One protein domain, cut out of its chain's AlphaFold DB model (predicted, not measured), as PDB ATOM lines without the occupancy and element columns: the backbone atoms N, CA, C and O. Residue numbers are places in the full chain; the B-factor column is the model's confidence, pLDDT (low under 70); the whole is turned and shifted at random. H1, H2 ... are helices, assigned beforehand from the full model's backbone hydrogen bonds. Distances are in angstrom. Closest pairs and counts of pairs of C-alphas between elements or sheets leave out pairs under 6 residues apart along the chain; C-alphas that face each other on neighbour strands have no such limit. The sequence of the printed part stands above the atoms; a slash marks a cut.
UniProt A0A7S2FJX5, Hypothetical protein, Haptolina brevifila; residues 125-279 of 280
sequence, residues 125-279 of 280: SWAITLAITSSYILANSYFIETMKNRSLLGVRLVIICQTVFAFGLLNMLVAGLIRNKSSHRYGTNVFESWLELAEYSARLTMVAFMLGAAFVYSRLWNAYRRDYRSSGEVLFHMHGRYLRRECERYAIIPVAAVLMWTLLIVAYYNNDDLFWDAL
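Overview. This is residues 125 to 279 of the 280 residues of the protein "Hypothetical protein" of Haptolina brevifila (UniProt A0A7S2FJX5). This is a long, loose bundle of helices: H2, the longest, runs through the middle, and H1, H3 and H6 pack lengthwise around it. At one end of the rod the chain folds back through the short H4 into H5, and residues 229 to 242 stick out there; toward the other end the short H7 packs on H2. The printed part has 155 residues with seven named helices, H1 to H7 in order along the chain, and no named strand: the class is all helix. It is loose, with a radius of gyration of the C-alphas of 19.4 A, and spans 66 by 29 by 19 A.

Arrangement. Start with H1, residues 125 to 148, and pass to the hub H2, residues 152 to 183, which touches five helices. H1 and H2 form a helical hairpin: they touch at a shallow tilt of 18 degrees, opposite ways, with residues 139 to 147 of H1 alone, closest at the C-alphas of Thr 146 and Gly 154, 5.9 A. H3, residues 194 to 220, makes the next helical hairpin with H2, at a shallow tilt of 25 degrees; look at the closest C-alphas, Ala 166 and Val 207, 5.7 A apart. H3 has a kink of 29 degrees near residue 214. H4, residues 227 to 230, touches no helix. H5, residues 236 to 250, touches H2 with residues 246 to 250 alone, the same way at a shallow tilt of 34 degrees, only just short of steep; the closest C-alphas are Gly 154 and Tyr 250, 6.4 A. H6, residues 252 to 269, touches H2 the same way at 15 degrees, a shallow tilt, closest at the C-alphas of Cys 161 and Pro 254, 6.8 A. H7, residues 273 to 277, touches H2 at the C-alphas of Gly 176 and Trp 276, the closest pair, 4.8 A. H1 is near H3 and near H6, with 5 pairs of C-alphas within 10 A each, while H3 and H6 are apart. Every O i to N i+4 pair is within hydrogen-bond range in H1, H2, H6 and H7, but 19 of 23 in H3 and 9 of 11 in H5; H4 is too short for such a pair.

Along the chain. Find C-alpha 125 at (120.672, 90.154, 76.364); from there H1 runs 34.7 A. H2 covers 46.2 A to C-alpha 183 at (121.183, 74.727, 83.767). H3 measures 39.0 A, H5 20.7 A and H6 25.5 A. H7 ends at C-alpha 277, (121.020, 84.532, 80.648).

Size, cuts and confidence. The C-alphas farthest apart, Gly 187 and Leu 235, are 66.2 A apart. The printed part has no cut and no long link. Mean pLDDT of the printed part is 78.3; 37 residues are under 70, among them 183 to 190, 226 to 242 and 271 to 279.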
ATOM      1  N   SER A 125     120.191  89.799  75.029       72.31
ATOM      2  CA  SER A 125     120.672  90.154  76.364       72.31
ATOM      3  C   SER A 125     120.995  91.640  76.487       72.31
ATOM      4  O   SER A 125     120.420  92.341  77.324       72.31
ATOM      5  N   TRP A 126     121.804  92.166  75.569       77.50
ATOM      6  CA  TRP A 126     122.136  93.585  75.538       77.50
ATOM      7  C   TRP A 126     120.908  94.472  75.351       77.50
ATOM      8  O   TRP A 126     120.776  95.491  76.026       77.50
ATOM      9  N   ALA A 127     119.967  94.084  74.485       80.25
ATOM     10  CA  ALA A 127     118.732  94.836  74.293       80.25
ATOM     11  C   ALA A 127     117.901  94.920  75.583       80.25
ATOM     12  O   ALA A 127     117.350  95.979  75.883       80.25
ATOM     13  N   ILE A 128     117.831  93.833  76.360       79.62
ATOM     14  CA  ILE A 128     117.139  93.806  77.655       79.62
ATOM     15  C   ILE A 128     117.865  94.698  78.664       79.62
ATOM     16  O   ILE A 128     117.221  95.545  79.284       79.62
ATOM     17  N   THR A 129     119.186  94.566  78.790       80.81
ATOM     18  CA  THR A 129     119.996  95.375  79.713       80.81
ATOM     19  C   THR A 129     119.862  96.864  79.411       80.81
ATOM     20  O   THR A 129     119.470  97.628  80.293       80.81
ATOM     21  N   LEU A 130     120.057  97.271  78.152       83.88
ATOM     22  CA  LEU A 130     119.899  98.661  77.712       83.88
ATOM     23  C   LEU A 130     118.475  99.178  77.941       83.88
ATOM     24  O   LEU A 130     118.293 100.332  78.336       83.88
ATOM     25  N   ALA A 131     117.451  98.349  77.710       84.25
ATOM     26  CA  ALA A 131     116.064  98.732  77.955       84.25
ATOM     27  C   ALA A 131     115.795  98.960  79.449       84.25
ATOM     28  O   ALA A 131     115.139  99.943  79.803       84.25
ATOM     29  N   ILE A 132     116.311  98.093  80.325       83.69
ATOM     30  CA  ILE A 132     116.167  98.197  81.782       83.69
ATOM     31  C   ILE A 132     116.887  99.449  82.301       83.69
ATOM     32  O   ILE A 132     116.261 100.263  82.986       83.69
ATOM     33  N   THR A 133     118.162  99.646  81.949       85.88
ATOM     34  CA  THR A 133     118.959 100.787  82.434       85.88
ATOM     35  C   THR A 133     118.435 102.117  81.899       85.88
ATOM     36  O   THR A 133     118.259 103.068  82.665       85.88
ATOM     37  N   SER A 134     118.074 102.181  80.613       86.06
ATOM     38  CA  SER A 134     117.484 103.388  80.018       86.06
ATOM     39  C   SER A 134     116.128 103.713  80.640       86.06
ATOM     40  O   SER A 134     115.860 104.872  80.954       86.06
ATOM     41  N   SER A 135     115.273 102.707  80.866       86.19
ATOM     42  CA  SER A 135     113.972 102.911  81.521       86.19
ATOM     43  C   SER A 135     114.133 103.454  82.935       86.19
ATOM     44  O   SER A 135     113.347 104.304  83.354       86.19
ATOM     45  N   TYR A 136     115.159 103.003  83.656       88.25
ATOM     46  CA  TYR A 136     115.470 103.494  84.990       88.25
ATOM     47  C   TYR A 136     115.872 104.980  84.989       88.25
ATOM     48  O   TYR A 136     115.237 105.783  85.677       88.25
ATOM     49  N   ILE A 137     116.834 105.373  84.146       91.56
ATOM     50  CA  ILE A 137     117.273 106.777  84.004       91.56
ATOM     51  C   ILE A 137     116.106 107.672  83.556       91.56
ATOM     52  O   ILE A 137     115.911 108.784  84.058       91.56
ATOM     53  N   LEU A 138     115.275 107.189  82.625       90.81
ATOM     54  CA  LEU A 138     114.085 107.912  82.176       90.81
ATOM     55  C   LEU A 138     113.053 108.064  83.298       90.81
ATOM     56  O   LEU A 138     112.467 109.138  83.437       90.81
ATOM     57  N   ALA A 139     112.846 107.036  84.124       90.25
ATOM     58  CA  ALA A 139     111.944 107.106  85.270       90.25
ATOM     59  C   ALA A 139     112.417 108.135  86.307       90.25
ATOM     60  O   ALA A 139     111.595 108.877  86.848       90.25
ATOM     61  N   ASN A 140     113.725 108.231  86.548       94.00
ATOM     62  CA  ASN A 140     114.314 109.240  87.427       94.00
ATOM     63  C   ASN A 140     114.258 110.652  86.837       94.00
ATOM     64  O   ASN A 140     113.881 111.599  87.529       94.00
ATOM     65  N   SER A 141     114.514 110.798  85.538       94.38
ATOM     66  CA  SER A 141     114.332 112.071  84.826       94.38
ATOM     67  C   SER A 141     112.880 112.548  84.914       94.38
ATOM     68  O   SER A 141     112.590 113.711  85.206       94.38
ATOM     69  N   TYR A 142     111.936 111.627  84.735       92.31
ATOM     70  CA  TYR A 142     110.517 111.902  84.900       92.31
ATOM     71  C   TYR A 142     110.156 112.236  86.356       92.31
ATOM     72  O   TYR A 142     109.294 113.086  86.608       92.31
ATOM     73  N   PHE A 143     110.836 111.624  87.329       94.12
ATOM     74  CA  PHE A 143     110.644 111.940  88.739       94.12
ATOM     75  C   PHE A 143     111.053 113.381  89.060       94.12
ATOM     76  O   PHE A 143     110.278 114.104  89.687       94.12
ATOM     77  N   ILE A 144     112.210 113.831  88.557       94.88
ATOM     78  CA  ILE A 144     112.667 115.224  88.687       94.88
ATOM     79  C   ILE A 144     111.638 116.186  88.098       94.88
ATOM     80  O   ILE A 144     111.274 117.170  88.742       94.88
ATOM     81  N   GLU A 145     111.120 115.892  86.907       92.94
ATOM     82  CA  GLU A 145     110.092 116.725  86.277       92.94
ATOM     83  C   GLU A 145     108.800 116.755  87.109       92.94
ATOM     84  O   GLU A 145     108.128 117.779  87.225       92.94
ATOM     85  N   THR A 146     108.455 115.650  87.758       91.38
ATOM     86  CA  THR A 146     107.273 115.560  88.617       91.38
ATOM     87  C   THR A 146     107.429 116.364  89.911       91.38
ATOM     88  O   THR A 146     106.495 117.073  90.296       91.38
ATOM     89  N   MET A 147     108.613 116.320  90.535       93.31
ATOM     90  CA  MET A 147     108.972 117.194  91.659       93.31
ATOM     91  C   MET A 147     108.965 118.663  91.227       93.31
ATOM     92  O   MET A 147     108.414 119.521  91.914       93.31
ATOM     93  N   LYS A 148     109.479 118.962  90.027       91.31
ATOM     94  CA  LYS A 148     109.461 120.314  89.460       91.31
ATOM     95  C   LYS A 148     108.051 120.869  89.304       91.31
ATOM     96  O   LYS A 148     107.803 122.018  89.655       91.31
ATOM     97  N   ASN A 149     107.127 120.035  88.837       87.94
ATOM     98  CA  ASN A 149     105.710 120.371  88.725       87.94
ATOM     99  C   ASN A 149     104.963 120.340  90.073       87.94
ATOM    100  O   ASN A 149     103.770 120.639  90.099       87.94
ATOM    101  N   ARG A 150     105.626 119.957  91.177       89.00
ATOM    102  CA  ARG A 150     105.033 119.770  92.515       89.00
ATOM    103  C   ARG A 150     103.767 118.905  92.496       89.00
ATOM    104  O   ARG A 150     102.825 119.120  93.265       89.00
ATOM    105  N   SER A 151     103.721 117.915  91.601       86.88
ATOM    106  CA  SER A 151     102.567 117.020  91.492       86.88
ATOM    107  C   SER A 151     102.607 115.975  92.604       86.88
ATOM    108  O   SER A 151     103.438 115.065  92.607       86.88
ATOM    109  N   LEU A 152     101.661 116.070  93.544       86.38
ATOM    110  CA  LEU A 152     101.518 115.092  94.623       86.38
ATOM    111  C   LEU A 152     101.187 113.693  94.087       86.38
ATOM    112  O   LEU A 152     101.733 112.702  94.570       86.38
ATOM    113  N   LEU A 153     100.276 113.605  93.111       86.00
ATOM    114  CA  LEU A 153      99.873 112.322  92.539       86.00
ATOM    115  C   LEU A 153     101.021 111.705  91.745       86.00
ATOM    116  O   LEU A 153     101.324 110.532  91.943       86.00
ATOM    117  N   GLY A 154     101.682 112.500  90.903       88.25
ATOM    118  CA  GLY A 154     102.818 112.045  90.120       88.25
ATOM    119  C   GLY A 154     103.935 111.513  91.013       88.25
ATOM    120  O   GLY A 154     104.406 110.405  90.784       88.25
ATOM    121  N   VAL A 155     104.325 112.249  92.065       91.06
ATOM    122  CA  VAL A 155     105.394 111.805  92.977       91.06
ATOM    123  C   VAL A 155     105.036 110.469  93.619       91.06
ATOM    124  O   VAL A 155     105.848 109.548  93.615       91.06
ATOM    125  N   ARG A 156     103.798 110.306  94.097       91.12
ATOM    126  CA  ARG A 156     103.343 109.034  94.678       91.12
ATOM    127  C   ARG A 156     103.348 107.892  93.668       91.12
ATOM    128  O   ARG A 156     103.798 106.800  94.000       91.12
ATOM    129  N   LEU A 157     102.858 108.138  92.453       89.25
ATOM    130  CA  LEU A 157     102.840 107.135  91.390       89.25
ATOM    131  C   LEU A 157     104.256 106.701  91.019       89.25
ATOM    132  O   LEU A 157     104.501 105.503  90.927       89.25
ATOM    133  N   VAL A 158     105.189 107.642  90.871       90.56
ATOM    134  CA  VAL A 158     106.592 107.331  90.572       90.56
ATOM    135  C   VAL A 158     107.226 106.524  91.704       90.56
ATOM    136  O   VAL A 158     107.842 105.502  91.422       90.56
ATOM    137  N   ILE A 159     107.010 106.896  92.972       91.94
ATOM    138  CA  ILE A 159     107.514 106.133  94.131       91.94
ATOM    139  C   ILE A 159     107.001 104.691  94.111       91.94
ATOM    140  O   ILE A 159     107.794 103.757  94.240       91.94
ATOM    141  N   ILE A 160     105.689 104.494  93.929       90.44
ATOM    142  CA  ILE A 160     105.091 103.154  93.844       90.44
ATOM    143  C   ILE A 160     105.705 102.380  92.675       90.44
ATOM    144  O   ILE A 160     106.158 101.254  92.859       90.44
ATOM    145  N   CYS A 161     105.736 102.975  91.481       88.56
ATOM    146  CA  CYS A 161     106.184 102.289  90.273       88.56
ATOM    147  C   CYS A 161     107.669 101.928  90.341       88.56
ATOM    148  O   CYS A 161     108.017 100.803  89.996       88.56
ATOM    149  N   GLN A 162     108.528 102.820  90.841       88.62
ATOM    150  CA  GLN A 162     109.943 102.514  91.048       88.62
ATOM    151  C   GLN A 162     110.146 101.420  92.099       88.62
ATOM    152  O   GLN A 162     110.956 100.525  91.887       88.62
ATOM    153  N   THR A 163     109.375 101.437  93.192       89.69
ATOM    154  CA  THR A 163     109.442 100.390  94.225       89.69
ATOM    155  C   THR A 163     109.049  99.031  93.647       89.69
ATOM    156  O   THR A 163     109.773  98.052  93.810       89.69
ATOM    157  N   VAL A 164     107.922  98.967  92.930       88.75
ATOM    158  CA  VAL A 164     107.451  97.742  92.267       88.75
ATOM    159  C   VAL A 164     108.475  97.257  91.243       88.75
ATOM    160  O   VAL A 164     108.803  96.075  91.224       88.75
ATOM    161  N   PHE A 165     109.019  98.160  90.427       85.88
ATOM    162  CA  PHE A 165     110.051  97.834  89.447       85.88
ATOM    163  C   PHE A 165     111.328  97.292  90.108       85.88
ATOM    164  O   PHE A 165     111.835  96.263  89.671       85.88
ATOM    165  N   ALA A 166     111.792  97.895  91.207       89.12
ATOM    166  CA  ALA A 166     112.958  97.425  91.956       89.12
ATOM    167  C   ALA A 166     112.756  96.011  92.524       89.12
ATOM    168  O   ALA A 166     113.631  95.157  92.387       89.12
ATOM    169  N   PHE A 167     111.582  95.724  93.103       87.94
ATOM    170  CA  PHE A 167     111.243  94.364  93.536       87.94
ATOM    171  C   PHE A 167     111.202  93.378  92.368       87.94
ATOM    172  O   PHE A 167     111.609  92.227  92.523       87.94
ATOM    173  N   GLY A 168     110.726  93.805  91.199       84.94
ATOM    174  CA  GLY A 168     110.749  92.973  90.002       84.94
ATOM    175  C   GLY A 168     112.135  92.638  89.528       84.94
ATOM    176  O   GLY A 168     112.449  91.461  89.369       84.94
ATOM    177  N   LEU A 169     112.978  93.654  89.402       85.06
ATOM    178  CA  LEU A 169     114.357  93.471  88.995       85.06
ATOM    179  C   LEU A 169     115.121  92.591  89.996       85.06
ATOM    180  O   LEU A 169     115.866  91.712  89.580       85.06
ATOM    181  N   LEU A 170     114.864  92.729  91.304       89.00
ATOM    182  CA  LEU A 170     115.431  91.832  92.317       89.00
ATOM    183  C   LEU A 170     115.026  90.371  92.087       89.00
ATOM    184  O   LEU A 170     115.881  89.488  92.074       89.00
ATOM    185  N   ASN A 171     113.728  90.112  91.911       84.38
ATOM    186  CA  ASN A 171     113.230  88.758  91.663       84.38
ATOM    187  C   ASN A 171     113.817  88.178  90.373       84.38
ATOM    188  O   ASN A 171     114.171  87.003  90.342       84.38
ATOM    189  N   MET A 172     113.955  89.001  89.336       81.44
ATOM    190  CA  MET A 172     114.555  88.623  88.061       81.44
ATOM    191  C   MET A 172     116.029  88.246  88.199       81.44
ATOM    192  O   MET A 172     116.413  87.186  87.717       81.44
ATOM    193  N   LEU A 173     116.834  89.056  88.895       84.88
ATOM    194  CA  LEU A 173     118.249  88.759  89.145       84.88
ATOM    195  C   LEU A 173     118.413  87.457  89.940       84.88
ATOM    196  O   LEU A 173     119.202  86.592  89.568       84.88
ATOM    197  N   VAL A 174     117.618  87.276  90.999       85.25
ATOM    198  CA  VAL A 174     117.656  86.060  91.825       85.25
ATOM    199  C   VAL A 174     117.215  84.830  91.028       85.25
ATOM    200  O   VAL A 174     117.864  83.787  91.100       85.25
ATOM    201  N   ALA A 175     116.134  84.933  90.252       81.56
ATOM    202  CA  ALA A 175     115.652  83.842  89.409       81.56
ATOM    203  C   ALA A 175     116.657  83.489  88.302       81.56
ATOM    204  O   ALA A 175     116.910  82.304  88.084       81.56
ATOM    205  N   GLY A 176     117.268  84.494  87.665       78.75
ATOM    206  CA  GLY A 176     118.347  84.319  86.696       78.75
ATOM    207  C   GLY A 176     119.522  83.558  87.304       78.75
ATOM    208  O   GLY A 176     119.926  82.528  86.768       78.75
ATOM    209  N   LEU A 177     119.986  83.973  88.487       83.12
ATOM    210  CA  LEU A 177     121.090  83.320  89.196       83.12
ATOM    211  C   LEU A 177     120.783  81.848  89.530       83.12
ATOM    212  O   LEU A 177     121.616  80.962  89.327       83.12
ATOM    213  N   ILE A 178     119.576  81.570  90.037       81.75
ATOM    214  CA  ILE A 178     119.132  80.205  90.365       81.75
ATOM    215  C   ILE A 178     119.056  79.347  89.099       81.75
ATOM    216  O   ILE A 178     119.505  78.196  89.109       81.75
ATOM    217  N   ARG A 179     118.505  79.893  88.010       75.50
ATOM    218  CA  ARG A 179     118.347  79.169  86.747       75.50
ATOM    219  C   ARG A 179     119.697  78.870  86.109       75.50
ATOM    220  O   ARG A 179     119.925  77.715  85.749       75.50
ATOM    221  N   ASN A 180     120.596  79.851  86.061       73.12
ATOM    222  CA  ASN A 180     121.951  79.679  85.547       73.12
ATOM    223  C   ASN A 180     122.647  78.514  86.285       73.12
ATOM    224  O   ASN A 180     123.023  77.519  85.659       73.12
ATOM    225  N   LYS A 181     122.610  78.519  87.628       76.25
ATOM    226  CA  LYS A 181     123.120  77.415  88.461       76.25
ATOM    227  C   LYS A 181     122.490  76.050  88.139       76.25
ATOM    228  O   LYS A 181     123.181  75.036  88.192       76.25
ATOM    229  N   SER A 182     121.190  76.001  87.845       75.69
ATOM    230  CA  SER A 182     120.472  74.749  87.548       75.69
ATOM    231  C   SER A 182     120.710  74.204  86.135       75.69
ATOM    232  O   SER A 182     120.585  73.003  85.914       75.69
ATOM    233  N   SER A 183     121.053  75.075  85.185       67.31
ATOM    234  CA  SER A 183     121.183  74.727  83.767       67.31
ATOM    235  C   SER A 183     122.502  74.024  83.422       67.31
ATOM    236  O   SER A 183     122.615  73.445  82.343       67.31
ATOM    237  N   HIS A 184     123.502  74.079  84.315       64.94
ATOM    238  CA  HIS A 184     124.874  73.601  84.088       64.94
ATOM    239  C   HIS A 184     125.534  74.125  82.792       64.94
ATOM    240  O   HIS A 184     126.549  73.574  82.363       64.94
ATOM    241  N   ARG A 185     124.992  75.185  82.167       58.16
ATOM    242  CA  ARG A 185     125.466  75.718  80.874       58.16
ATOM    243  C   ARG A 185     126.890  76.271  80.941       58.16
ATOM    244  O   ARG A 185     127.635  76.078  79.989       58.16
ATOM    245  N   TYR A 186     127.256  76.878  82.070       53.38
ATOM    246  CA  TYR A 186     128.543  77.551  82.305       53.38
ATOM    247  C   TYR A 186     129.486  76.747  83.237       53.38
ATOM    248  O   TYR A 186     130.433  77.259  83.830       53.38
ATOM    249  N   GLY A 187     129.235  75.439  83.407       60.75
ATOM    250  CA  GLY A 187     130.048  74.563  84.262       60.75
ATOM    251  C   GLY A 187     129.664  74.590  85.751       60.75
ATOM    252  O   GLY A 187     128.502  74.772  86.109       60.75
ATOM    253  N   THR A 188     130.620  74.302  86.647       63.00
ATOM    254  CA  THR A 188     130.384  74.242  88.108       63.00
ATOM    255  C   THR A 188     130.357  75.612  88.783       63.00
ATOM    256  O   THR A 188     129.885  75.722  89.916       63.00
ATOM    257  N   ASN A 189     130.893  76.636  88.119       68.06
ATOM    258  CA  ASN A 189     131.016  77.980  88.666       68.06
ATOM    259  C   ASN A 189     129.827  78.830  88.212       68.06
ATOM    260  O   ASN A 189     129.373  78.716  87.083       68.06
ATOM    261  N   VAL A 190     129.316  79.668  89.115       69.62
ATOM    262  CA  VAL A 190     128.172  80.558  88.838       69.62
ATOM    263  C   VAL A 190     128.568  81.731  87.934       69.62
ATOM    264  O   VAL A 190     127.721  82.253  87.224       69.62
ATOM    265  N   PHE A 191     129.845  82.113  87.960       75.62
ATOM    266  CA  PHE A 191     130.443  83.146  87.118       75.62
ATOM    267  C   PHE A 191     131.717  82.573  86.495       75.62
ATOM    268  O   PHE A 191     132.512  81.938  87.205       75.62
ATOM    269  N   GLU A 192     131.913  82.775  85.195       71.38
ATOM    270  CA  GLU A 192     133.106  82.322  84.469       71.38
ATOM    271  C   GLU A 192     134.258  83.323  84.607       71.38
ATOM    272  O   GLU A 192     135.433  82.937  84.597       71.38
ATOM    273  N   SER A 193     133.928  84.601  84.806       77.06
ATOM    274  CA  SER A 193     134.889  85.694  84.900       77.06
ATOM    275  C   SER A 193     134.654  86.618  86.103       77.06
ATOM    276  O   SER A 193     133.561  86.731  86.660       77.06
ATOM    277  N   TRP A 194     135.711  87.327  86.514       76.69
ATOM    278  CA  TRP A 194     135.604  88.398  87.515       76.69
ATOM    279  C   TRP A 194     134.773  89.588  87.018       76.69
ATOM    280  O   TRP A 194     134.238  90.326  87.842       76.69
ATOM    281  N   LEU A 195     134.673  89.769  85.697       72.94
ATOM    282  CA  LEU A 195     133.873  90.821  85.073       72.94
ATOM    283  C   LEU A 195     132.378  90.533  85.233       72.94
ATOM    284  O   LEU A 195     131.677  91.384  85.764       72.94
ATOM    285  N   GLU A 196     131.923  89.310  84.941       72.94
ATOM    286  CA  GLU A 196     130.526  88.897  85.181       72.94
ATOM    287  C   GLU A 196     130.122  89.063  86.649       72.94
ATOM    288  O   GLU A 196     129.062  89.607  86.963       72.94
ATOM    289  N   LEU A 197     130.992  88.655  87.583       81.00
ATOM    290  CA  LEU A 197     130.732  88.857  89.009       81.00
ATOM    291  C   LEU A 197     130.608  90.352  89.350       81.00
ATOM    292  O   LEU A 197     129.759  90.726  90.164       81.00
ATOM    293  N   ALA A 198     131.458  91.200  88.768       76.88
ATOM    294  CA  ALA A 198     131.426  92.639  88.994       76.88
ATOM    295  C   ALA A 198     130.157  93.282  88.410       76.88
ATOM    296  O   ALA A 198     129.524  94.084  89.098       76.88
ATOM    297  N   GLU A 199     129.745  92.896  87.202       77.12
ATOM    298  CA  GLU A 199     128.514  93.360  86.550       77.12
ATOM    299  C   GLU A 199     127.268  92.947  87.332       77.12
ATOM    300  O   GLU A 199     126.444  93.797  87.687       77.12
ATOM    301  N   TYR A 200     127.157  91.664  87.692       82.50
ATOM    302  CA  TYR A 200     126.059  91.168  88.518       82.50
ATOM    303  C   TYR A 200     126.011  91.893  89.869       82.50
ATOM    304  O   TYR A 200     124.943  92.315  90.323       82.50
ATOM    305  N   SER A 201     127.171  92.101  90.503       83.69
ATOM    306  CA  SER A 201     127.266  92.846  91.763       83.69
ATOM    307  C   SER A 201     126.813  94.296  91.595       83.69
ATOM    308  O   SER A 201     126.055  94.785  92.429       83.69
ATOM    309  N   ALA A 202     127.202  94.970  90.510       81.88
ATOM    310  CA  ALA A 202     126.771  96.334  90.216       81.88
ATOM    311  C   ALA A 202     125.248  96.423  90.016       81.88
ATOM    312  O   ALA A 202     124.606  97.299  90.601       81.88
ATOM    313  N   ARG A 203     124.648  95.480  89.274       83.50
ATOM    314  CA  ARG A 203     123.186  95.382  89.086       83.50
ATOM    315  C   ARG A 203     122.464  95.141  90.413       83.50
ATOM    316  O   ARG A 203     121.472  95.807  90.709       83.50
ATOM    317  N   LEU A 204     122.977  94.238  91.249       86.06
ATOM    318  CA  LEU A 204     122.409  93.961  92.568       86.06
ATOM    319  C   LEU A 204     122.518  95.175  93.499       86.06
ATOM    320  O   LEU A 204     121.557  95.512  94.193       86.06
ATOM    321  N   THR A 205     123.667  95.854  93.499       85.94
ATOM    322  CA  THR A 205     123.871  97.100  94.243       85.94
ATOM    323  C   THR A 205     122.887  98.168  93.778       85.94
ATOM    324  O   THR A 205     122.224  98.767  94.621       85.94
ATOM    325  N   MET A 206     122.705  98.357  92.468       84.38
ATOM    326  CA  MET A 206     121.701  99.271  91.917       84.38
ATOM    327  C   MET A 206     120.301  98.957  92.456       84.38
ATOM    328  O   MET A 206     119.646  99.843  92.997       84.38
ATOM    329  N   VAL A 207     119.859  97.700  92.385       88.31
ATOM    330  CA  VAL A 207     118.545  97.284  92.905       88.31
ATOM    331  C   VAL A 207     118.415  97.551  94.405       88.31
ATOM    332  O   VAL A 207     117.384  98.054  94.858       88.31
ATOM    333  N   ALA A 208     119.460  97.272  95.185       88.38
ATOM    334  CA  ALA A 208     119.479  97.572  96.614       88.38
ATOM    335  C   ALA A 208     119.348  99.082  96.878       88.38
ATOM    336  O   ALA A 208     118.571  99.487  97.745       88.38
ATOM    337  N   PHE A 209     120.040  99.918  96.098       85.56
ATOM    338  CA  PHE A 209     119.899 101.369  96.172       85.56
ATOM    339  C   PHE A 209     118.501 101.837  95.768       85.56
ATOM    340  O   PHE A 209     117.960 102.703  96.444       85.56
ATOM    341  N   MET A 210     117.879 101.255  94.741       87.25
ATOM    342  CA  MET A 210     116.504 101.587  94.346       87.25
ATOM    343  C   MET A 210     115.497 101.274  95.459       87.25
ATOM    344  O   MET A 210     114.607 102.077  95.746       87.25
ATOM    345  N   LEU A 211     115.656 100.131  96.132       88.88
ATOM    346  CA  LEU A 211     114.836  99.772  97.291       88.88
ATOM    347  C   LEU A 211     115.091 100.714  98.477       88.88
ATOM    348  O   LEU A 211     114.146 101.142  99.138       88.88
ATOM    349  N   GLY A 212     116.350 101.090  98.723       87.06
ATOM    350  CA  GLY A 212     116.712 102.094  99.729       87.06
ATOM    351  C   GLY A 212     116.164 103.488  99.407       87.06
ATOM    352  O   GLY A 212     115.700 104.199 100.301       87.06
ATOM    353  N   ALA A 213     116.129 103.857  98.127       85.75
ATOM    354  CA  ALA A 213     115.611 105.131  97.654       85.75
ATOM    355  C   ALA A 213     114.118 105.279  97.966       85.75
ATOM    356  O   ALA A 213     113.690 106.371  98.324       85.75
ATOM    357  N   ALA A 214     113.337 104.192  97.956       86.19
ATOM    358  CA  ALA A 214     111.925 104.226  98.350       86.19
ATOM    359  C   ALA A 214     111.724 104.784  99.774       86.19
ATOM    360  O   ALA A 214     110.790 105.556 100.013       86.19
ATOM    361  N   PHE A 215     112.627 104.463 100.710       87.25
ATOM    362  CA  PHE A 215     112.600 105.027 102.062       87.25
ATOM    363  C   PHE A 215     112.836 106.539 102.048       87.25
ATOM    364  O   PHE A 215     112.104 107.281 102.705       87.25
ATOM    365  N   VAL A 216     113.804 107.024 101.271       87.19
ATOM    366  CA  VAL A 216     114.062 108.468 101.176       87.19
ATOM    367  C   VAL A 216     112.935 109.183 100.447       87.19
ATOM    368  O   VAL A 216     112.427 110.191 100.936       87.19
ATOM    369  N   TYR A 217     112.455 108.628  99.339       89.75
ATOM    370  CA  TYR A 217     111.370 109.213  98.562       89.75
ATOM    371  C   TYR A 217     110.057 109.254  99.350       89.75
ATOM    372  O   TYR A 217     109.245 110.151  99.130       89.75
ATOM    373  N   SER A 218     109.856 108.358 100.324       89.44
ATOM    374  CA  SER A 218     108.700 108.411 101.229       89.44
ATOM    375  C   SER A 218     108.570 109.751 101.965       89.44
ATOM    376  O   SER A 218     107.453 110.180 102.262       89.44
ATOM    377  N   ARG A 219     109.674 110.479 102.187       90.81
ATOM    378  CA  ARG A 219     109.639 111.827 102.779       90.81
ATOM    379  C   ARG A 219     108.927 112.835 101.876       90.81
ATOM    380  O   ARG A 219     108.267 113.747 102.374       90.81
ATOM    381  N   LEU A 220     108.958 112.619 100.560       92.31
ATOM    382  CA  LEU A 220     108.221 113.407  99.573       92.31
ATOM    383  C   LEU A 220     106.748 112.991  99.428       92.31
ATOM    384  O   LEU A 220     105.961 113.735  98.844       92.31
ATOM    385  N   TRP A 221     106.322 111.863 100.014       91.44
ATOM    386  CA  TRP A 221     104.969 111.302  99.851       91.44
ATOM    387  C   TRP A 221     103.833 112.281 100.179       91.44
ATOM    388  O   TRP A 221     102.729 112.194  99.629       91.44
ATOM    389  N   ASN A 222     104.093 113.202 101.108       88.12
ATOM    390  CA  ASN A 222     103.154 114.227 101.552       88.12
ATOM    391  C   ASN A 222     103.717 115.653 101.448       88.12
ATOM    392  O   ASN A 222     103.055 116.571 101.938       88.12
ATOM    393  N   ALA A 223     104.886 115.850 100.827       84.25
ATOM    394  CA  ALA A 223     105.588 117.138 100.828       84.25
ATOM    395  C   ALA A 223     104.708 118.276 100.289       84.25
ATOM    396  O   ALA A 223     104.571 119.316 100.929       84.25
ATOM    397  N   TYR A 224     103.987 118.030  99.195       82.38
ATOM    398  CA  TYR A 224     103.174 119.060  98.541       82.38
ATOM    399  C   TYR A 224     101.759 119.212  99.116       82.38
ATOM    400  O   TYR A 224     101.002 120.072  98.683       82.38
ATOM    401  N   ARG A 225     101.359 118.426 100.128       77.75
ATOM    402  CA  ARG A 225      99.981 118.467 100.662       77.75
ATOM    403  C   ARG A 225      99.612 119.831 101.267       77.75
ATOM    404  O   ARG A 225      98.434 120.182 101.297       77.75
ATOM    405  N   ARG A 226     100.593 120.574 101.795       65.94
ATOM    406  CA  ARG A 226     100.380 121.898 102.407       65.94
ATOM    407  C   ARG A 226     100.233 123.007 101.364       65.94
ATOM    408  O   ARG A 226      99.344 123.835 101.533       65.94
ATOM    409  N   ASP A 227     100.992 122.953 100.272       63.97
ATOM    410  CA  ASP A 227     100.900 123.907  99.153       63.97
ATOM    411  C   ASP A 227      99.528 123.851  98.455       63.97
ATOM    412  O   ASP A 227      99.013 124.857  97.971       63.97
ATOM    413  N   TYR A 228      98.871 122.689  98.485       57.12
ATOM    414  CA  TYR A 228      97.500 122.517  97.995       57.12
ATOM    415  C   TYR A 228      96.436 123.211  98.861       57.12
ATOM    416  O   TYR A 228      95.377 123.598  98.367       57.12
ATOM    417  N   ARG A 229      96.702 123.414 100.159       52.34
ATOM    418  CA  ARG A 229      95.766 124.132 101.044       52.34
ATOM    419  C   ARG A 229      95.794 125.643 100.829       52.34
ATOM    420  O   ARG A 229      94.782 126.287 101.083       52.34
ATOM    421  N   SER A 230      96.912 126.207 100.371       50.84
ATOM    422  CA  SER A 230      97.040 127.644 100.085       50.84
ATOM    423  C   SER A 230      96.585 128.029  98.671       50.84
ATOM    424  O   SER A 230      96.298 129.199  98.434       50.84
ATOM    425  N   SER A 231      96.457 127.069  97.749       49.88
ATOM    426  CA  SER A 231      96.107 127.296  96.336       49.88
ATOM    427  C   SER A 231      94.611 127.141  95.995       49.88
ATOM    428  O   SER A 231      94.235 127.178  94.826       49.88
ATOM    429  N   GLY A 232      93.722 127.073  96.995       45.22
ATOM    430  CA  GLY A 232      92.277 127.237  96.775       45.22
ATOM    431  C   GLY A 232      91.529 125.991  96.285       45.22
ATOM    432  O   GLY A 232      90.514 126.113  95.601       45.22
ATOM    433  N   GLU A 233      91.966 124.787  96.657       41.25
ATOM    434  CA  GLU A 233      91.181 123.568  96.435       41.25
ATOM    435  C   GLU A 233      90.181 123.300  97.570       41.25
ATOM    436  O   GLU A 233      90.399 122.485  98.463       41.25
ATOM    437  N   VAL A 234      89.017 123.947  97.473       46.03
ATOM    438  CA  VAL A 234      87.737 123.364  97.907       46.03
ATOM    439  C   VAL A 234      86.722 123.578  96.782       46.03
ATOM    440  O   VAL A 234      85.740 124.296  96.926       46.03
ATOM    441  N   LEU A 235      86.957 122.970  95.617       51.03
ATOM    442  CA  LEU A 235      85.892 122.766  94.635       51.03
ATOM    443  C   LEU A 235      86.019 121.366  94.032       51.03
ATOM    444  O   LEU A 235      86.797 121.111  93.116       51.03
ATOM    445  N   PHE A 236      85.204 120.452  94.555       48.91
ATOM    446  CA  PHE A 236      85.109 119.035  94.182       48.91
ATOM    447  C   PHE A 236      84.950 118.800  92.659       48.91
ATOM    448  O   PHE A 236      85.380 117.778  92.132       48.91
ATOM    449  N   HIS A 237      84.404 119.775  91.917       47.81
ATOM    450  CA  HIS A 237      84.292 119.739  90.451       47.81
ATOM    451  C   HIS A 237      85.604 120.021  89.690       47.81
ATOM    452  O   HIS A 237      85.749 119.591  88.544       47.81
ATOM    453  N   MET A 238      86.565 120.731  90.290       53.72
ATOM    454  CA  MET A 238      87.896 120.955  89.702       53.72
ATOM    455  C   MET A 238      88.813 119.749  89.932       53.72
ATOM    456  O   MET A 238      89.572 119.393  89.032       53.72
ATOM    457  N   HIS A 239      88.635 119.045  91.055       61.09
ATOM    458  CA  HIS A 239      89.333 117.794  91.363       61.09
ATOM    459  C   HIS A 239      89.160 116.736  90.266       61.09
ATOM    460  O   HIS A 239      90.127 116.082  89.907       61.09
ATOM    461  N   GLY A 240      87.971 116.600  89.665       66.62
ATOM    462  CA  GLY A 240      87.757 115.635  88.578       66.62
ATOM    463  C   GLY A 240      88.563 115.949  87.311       66.62
ATOM    464  O   GLY A 240      89.131 115.047  86.701       66.62
ATOM    465  N   ARG A 241      88.661 117.230  86.923       69.69
ATOM    466  CA  ARG A 241      89.444 117.652  85.744       69.69
ATOM    467  C   ARG A 241      90.946 117.606  86.004       69.69
ATOM    468  O   ARG A 241      91.686 117.185  85.121       69.69
ATOM    469  N   TYR A 242      91.376 118.013  87.197       69.31
ATOM    470  CA  TYR A 242      92.764 117.897  87.633       69.31
ATOM    471  C   TYR A 242      93.190 116.428  87.695       69.31
ATOM    472  O   TYR A 242      94.122 116.043  87.001       69.31
ATOM    473  N   LEU A 243      92.440 115.589  88.418       70.88
ATOM    474  CA  LEU A 243      92.710 114.158  88.527       70.88
ATOM    475  C   LEU A 243      92.728 113.499  87.151       70.88
ATOM    476  O   LEU A 243      93.630 112.725  86.881       70.88
ATOM    477  N   ARG A 244      91.792 113.838  86.257       77.75
ATOM    478  CA  ARG A 244      91.802 113.329  84.882       77.75
ATOM    479  C   ARG A 244      93.063 113.739  84.124       77.75
ATOM    480  O   ARG A 244      93.683 112.876  83.521       77.75
ATOM    481  N   ARG A 245      93.458 115.015  84.170       79.44
ATOM    482  CA  ARG A 245      94.674 115.506  83.499       79.44
ATOM    483  C   ARG A 245      95.926 114.834  84.055       79.44
ATOM    484  O   ARG A 245      96.796 114.452  83.284       79.44
ATOM    485  N   GLU A 246      96.015 114.684  85.370       78.69
ATOM    486  CA  GLU A 246      97.132 114.005  86.019       78.69
ATOM    487  C   GLU A 246      97.122 112.511  85.675       78.69
ATOM    488  O   GLU A 246      98.129 111.983  85.229       78.69
ATOM    489  N   CYS A 247      95.983 111.826  85.770       79.56
ATOM    490  CA  CYS A 247      95.852 110.437  85.340       79.56
ATOM    491  C   CYS A 247      96.246 110.266  83.870       79.56
ATOM    492  O   CYS A 247      97.002 109.358  83.574       79.56
ATOM    493  N   GLU A 248      95.812 111.138  82.960       82.81
ATOM    494  CA  GLU A 248      96.218 111.107  81.548       82.81
ATOM    495  C   GLU A 248      97.731 111.351  81.390       82.81
ATOM    496  O   GLU A 248      98.395 110.634  80.642       82.81
ATOM    497  N   ARG A 249      98.300 112.306  82.137       81.69
ATOM    498  CA  ARG A 249      99.732 112.650  82.099       81.69
ATOM    499  C   ARG A 249     100.630 111.549  82.670       81.69
ATOM    500  O   ARG A 249     101.733 111.344  82.167       81.69
ATOM    501  N   TYR A 250     100.161 110.858  83.706       81.88
ATOM    502  CA  TYR A 250     100.916 109.864  84.467       81.88
ATOM    503  C   TYR A 250     100.546 108.414  84.114       81.88
ATOM    504  O   TYR A 250     101.261 107.512  84.539       81.88
ATOM    505  N   ALA A 251      99.497 108.161  83.316       81.94
ATOM    506  CA  ALA A 251      99.046 106.814  82.924       81.94
ATOM    507  C   ALA A 251     100.107 106.012  82.167       81.94
ATOM    508  O   ALA A 251     100.110 104.783  82.235       81.94
ATOM    509  N   ILE A 252     101.027 106.689  81.482       79.19
ATOM    510  CA  ILE A 252     102.107 106.022  80.756       79.19
ATOM    511  C   ILE A 252     103.004 105.195  81.685       79.19
ATOM    512  O   ILE A 252     103.487 104.148  81.271       79.19
ATOM    513  N   ILE A 253     103.171 105.603  82.948       75.25
ATOM    514  CA  ILE A 253     104.035 104.904  83.908       75.25
ATOM    515  C   ILE A 253     103.463 103.535  84.297       75.25
ATOM    516  O   ILE A 253     104.149 102.538  84.074       75.25
ATOM    517  N   PRO A 254     102.235 103.419  84.850       76.44
ATOM    518  CA  PRO A 254     101.676 102.118  85.181       76.44
ATOM    519  C   PRO A 254     101.464 101.259  83.933       76.44
ATOM    520  O   PRO A 254     101.645 100.052  84.015       76.44
ATOM    521  N   VAL A 255     101.148 101.847  82.771       80.81
ATOM    522  CA  VAL A 255     101.047 101.089  81.511       80.81
ATOM    523  C   VAL A 255     102.399 100.496  81.122       80.81
ATOM    524  O   VAL A 255     102.473  99.298  80.867       80.81
ATOM    525  N   ALA A 256     103.472 101.290  81.129       75.94
ATOM    526  CA  ALA A 256     104.818 100.804  80.835       75.94
ATOM    527  C   ALA A 256     105.268  99.739  81.844       75.94
ATOM    528  O   ALA A 256     105.800  98.706  81.443       75.94
ATOM    529  N   ALA A 257     104.990  99.944  83.135       75.19
ATOM    530  CA  ALA A 257     105.287  98.964  84.174       75.19
ATOM    531  C   ALA A 257     104.534  97.646  83.930       75.19
ATOM    532  O   ALA A 257     105.154  96.588  83.903       75.19
ATOM    533  N   VAL A 258     103.218  97.692  83.699       80.19
ATOM    534  CA  VAL A 258     102.400  96.497  83.427       80.19
ATOM    535  C   VAL A 258     102.854  95.787  82.155       80.19
ATOM    536  O   VAL A 258     102.956  94.563  82.159       80.19
ATOM    537  N   LEU A 259     103.152  96.522  81.082       78.44
ATOM    538  CA  LEU A 259     103.667  95.943  79.841       78.44
ATOM    539  C   LEU A 259     104.991  95.222  80.076       78.44
ATOM    540  O   LEU A 259     105.125  94.066  79.684       78.44
ATOM    541  N   MET A 260     105.929  95.865  80.770       73.81
ATOM    542  CA  MET A 260     107.215  95.268  81.110       73.81
ATOM    543  C   MET A 260     107.015  93.986  81.921       73.81
ATOM    544  O   MET A 260     107.465  92.927  81.507       73.81
ATOM    545  N   TRP A 261     106.231  94.036  82.998       76.25
ATOM    546  CA  TRP A 261     105.896  92.861  83.804       76.25
ATOM    547  C   TRP A 261     105.200  91.748  83.025       76.25
ATOM    548  O   TRP A 261     105.487  90.573  83.240       76.25
ATOM    549  N   THR A 262     104.319  92.095  82.091       79.56
ATOM    550  CA  THR A 262     103.651  91.116  81.229       79.56
ATOM    551  C   THR A 262     104.664  90.422  80.325       79.56
ATOM    552  O   THR A 262     104.648  89.199  80.228       79.56
ATOM    553  N   LEU A 263     105.581  91.177  79.714       72.50
ATOM    554  CA  LEU A 263     106.654  90.620  78.887       72.50
ATOM    555  C   LEU A 263     107.568  89.695  79.701       72.50
ATOM    556  O   LEU A 263     107.909  88.616  79.228       72.50
ATOM    557  N   LEU A 264     107.884  90.070  80.942       69.62
ATOM    558  CA  LEU A 264     108.679  89.254  81.864       69.62
ATOM    559  C   LEU A 264     107.990  87.936  82.221       69.62
ATOM    560  O   LEU A 264     108.607  86.875  82.181       69.62
ATOM    561  N   ILE A 265     106.696  87.992  82.539       76.31
ATOM    562  CA  ILE A 265     105.891  86.804  82.839       76.31
ATOM    563  C   ILE A 265     105.822  85.890  81.611       76.31
ATOM    564  O   ILE A 265     106.001  84.681  81.729       76.31
ATOM    565  N   VAL A 266     105.603  86.455  80.422       75.50
ATOM    566  CA  VAL A 266     105.587  85.691  79.168       75.50
ATOM    567  C   VAL A 266     106.946  85.035  78.910       75.50
ATOM    568  O   VAL A 266     106.989  83.852  78.583       75.50
ATOM    569  N   ALA A 267     108.052  85.753  79.118       69.69
ATOM    570  CA  ALA A 267     109.398  85.201  78.976       69.69
ATOM    571  C   ALA A 267     109.673  84.064  79.979       69.69
ATOM    572  O   ALA A 267     110.237  83.033  79.606       69.69
ATOM    573  N   TYR A 268     109.199  84.200  81.223       69.88
ATOM    574  CA  TYR A 268     109.241  83.134  82.227       69.88
ATOM    575  C   TYR A 268     108.491  81.880  81.773       69.88
ATOM    576  O   TYR A 268     109.063  80.790  81.775       69.88
ATOM    577  N   TYR A 269     107.237  82.024  81.337       75.06
ATOM    578  CA  TYR A 269     106.408  80.886  80.930       75.06
ATOM    579  C   TYR A 269     106.879  80.210  79.643       75.06
ATOM    580  O   TYR A 269     106.732  78.997  79.509       75.06
ATOM    581  N   ASN A 270     107.483  80.961  78.722       77.38
ATOM    582  CA  ASN A 270     108.056  80.400  77.498       77.38
ATOM    583  C   ASN A 270     109.354  79.620  77.744       77.38
ATOM    584  O   ASN A 270     109.887  79.018  76.814       77.38
ATOM    585  N   ASN A 271     109.840  79.600  78.990       68.38
ATOM    586  CA  ASN A 271     111.053  78.916  79.405       68.38
ATOM    587  C   ASN A 271     112.274  79.310  78.558       68.38
ATOM    588  O   ASN A 271     113.152  78.481  78.325       68.38
ATOM    589  N   ASP A 272     112.319  80.561  78.107       68.56
ATOM    590  CA  ASP A 272     113.358  81.054  77.215       68.56
ATOM    591  C   ASP A 272     114.652  81.271  78.009       68.56
ATOM    592  O   ASP A 272     114.781  82.261  78.729       68.56
ATOM    593  N   ASP A 273     115.589  80.317  77.944       67.12
ATOM    594  CA  ASP A 273     116.878  80.395  78.654       67.12
ATOM    595  C   ASP A 273     117.616  81.709  78.350       67.12
ATOM    596  O   ASP A 273     118.256  82.273  79.232       67.12
ATOM    597  N   LEU A 274     117.439  82.243  77.138       64.12
ATOM    598  CA  LEU A 274     118.074  83.474  76.668       64.12
ATOM    599  C   LEU A 274     117.670  84.704  77.467       64.12
ATOM    600  O   LEU A 274     118.474  85.604  77.692       64.12
ATOM    601  N   PHE A 275     116.417  84.738  77.907       67.19
ATOM    602  CA  PHE A 275     115.907  85.834  78.711       67.19
ATOM    603  C   PHE A 275     116.553  85.863  80.105       67.19
ATOM    604  O   PHE A 275     116.777  86.931  80.667       67.19
ATOM    605  N   TRP A 276     116.857  84.696  80.670       68.75
ATOM    606  CA  TRP A 276     117.452  84.582  82.003       68.75
ATOM    607  C   TRP A 276     118.959  84.770  81.980       68.75
ATOM    608  O   TRP A 276     119.494  85.408  82.884       68.75
ATOM    609  N   ASP A 277     119.607  84.281  80.924       65.00
ATOM    610  CA  ASP A 277     121.020  84.532  80.648       65.00
ATOM    611  C   ASP A 277     121.285  86.034  80.441       65.00
ATOM    612  O   ASP A 277     122.374  86.504  80.724       65.00
ATOM    613  N   ALA A 278     120.282  86.814  80.019       64.25
ATOM    614  CA  ALA A 278     120.408  88.266  79.906       64.25
ATOM    615  C   ALA A 278     120.528  89.015  81.242       64.25
ATOM    616  O   ALA A 278     120.955  90.169  81.286       64.25
ATOM    617  N   LEU A 279     120.059  88.395  82.323       63.31
ATOM    618  CA  LEU A 279     119.925  89.041  83.626       63.31
ATOM    619  C   LEU A 279     121.112  88.764  84.545       63.31
ATOM    620  O   LEU A 279     121.373  89.571  85.442       63.31
TER     621      LEU A 279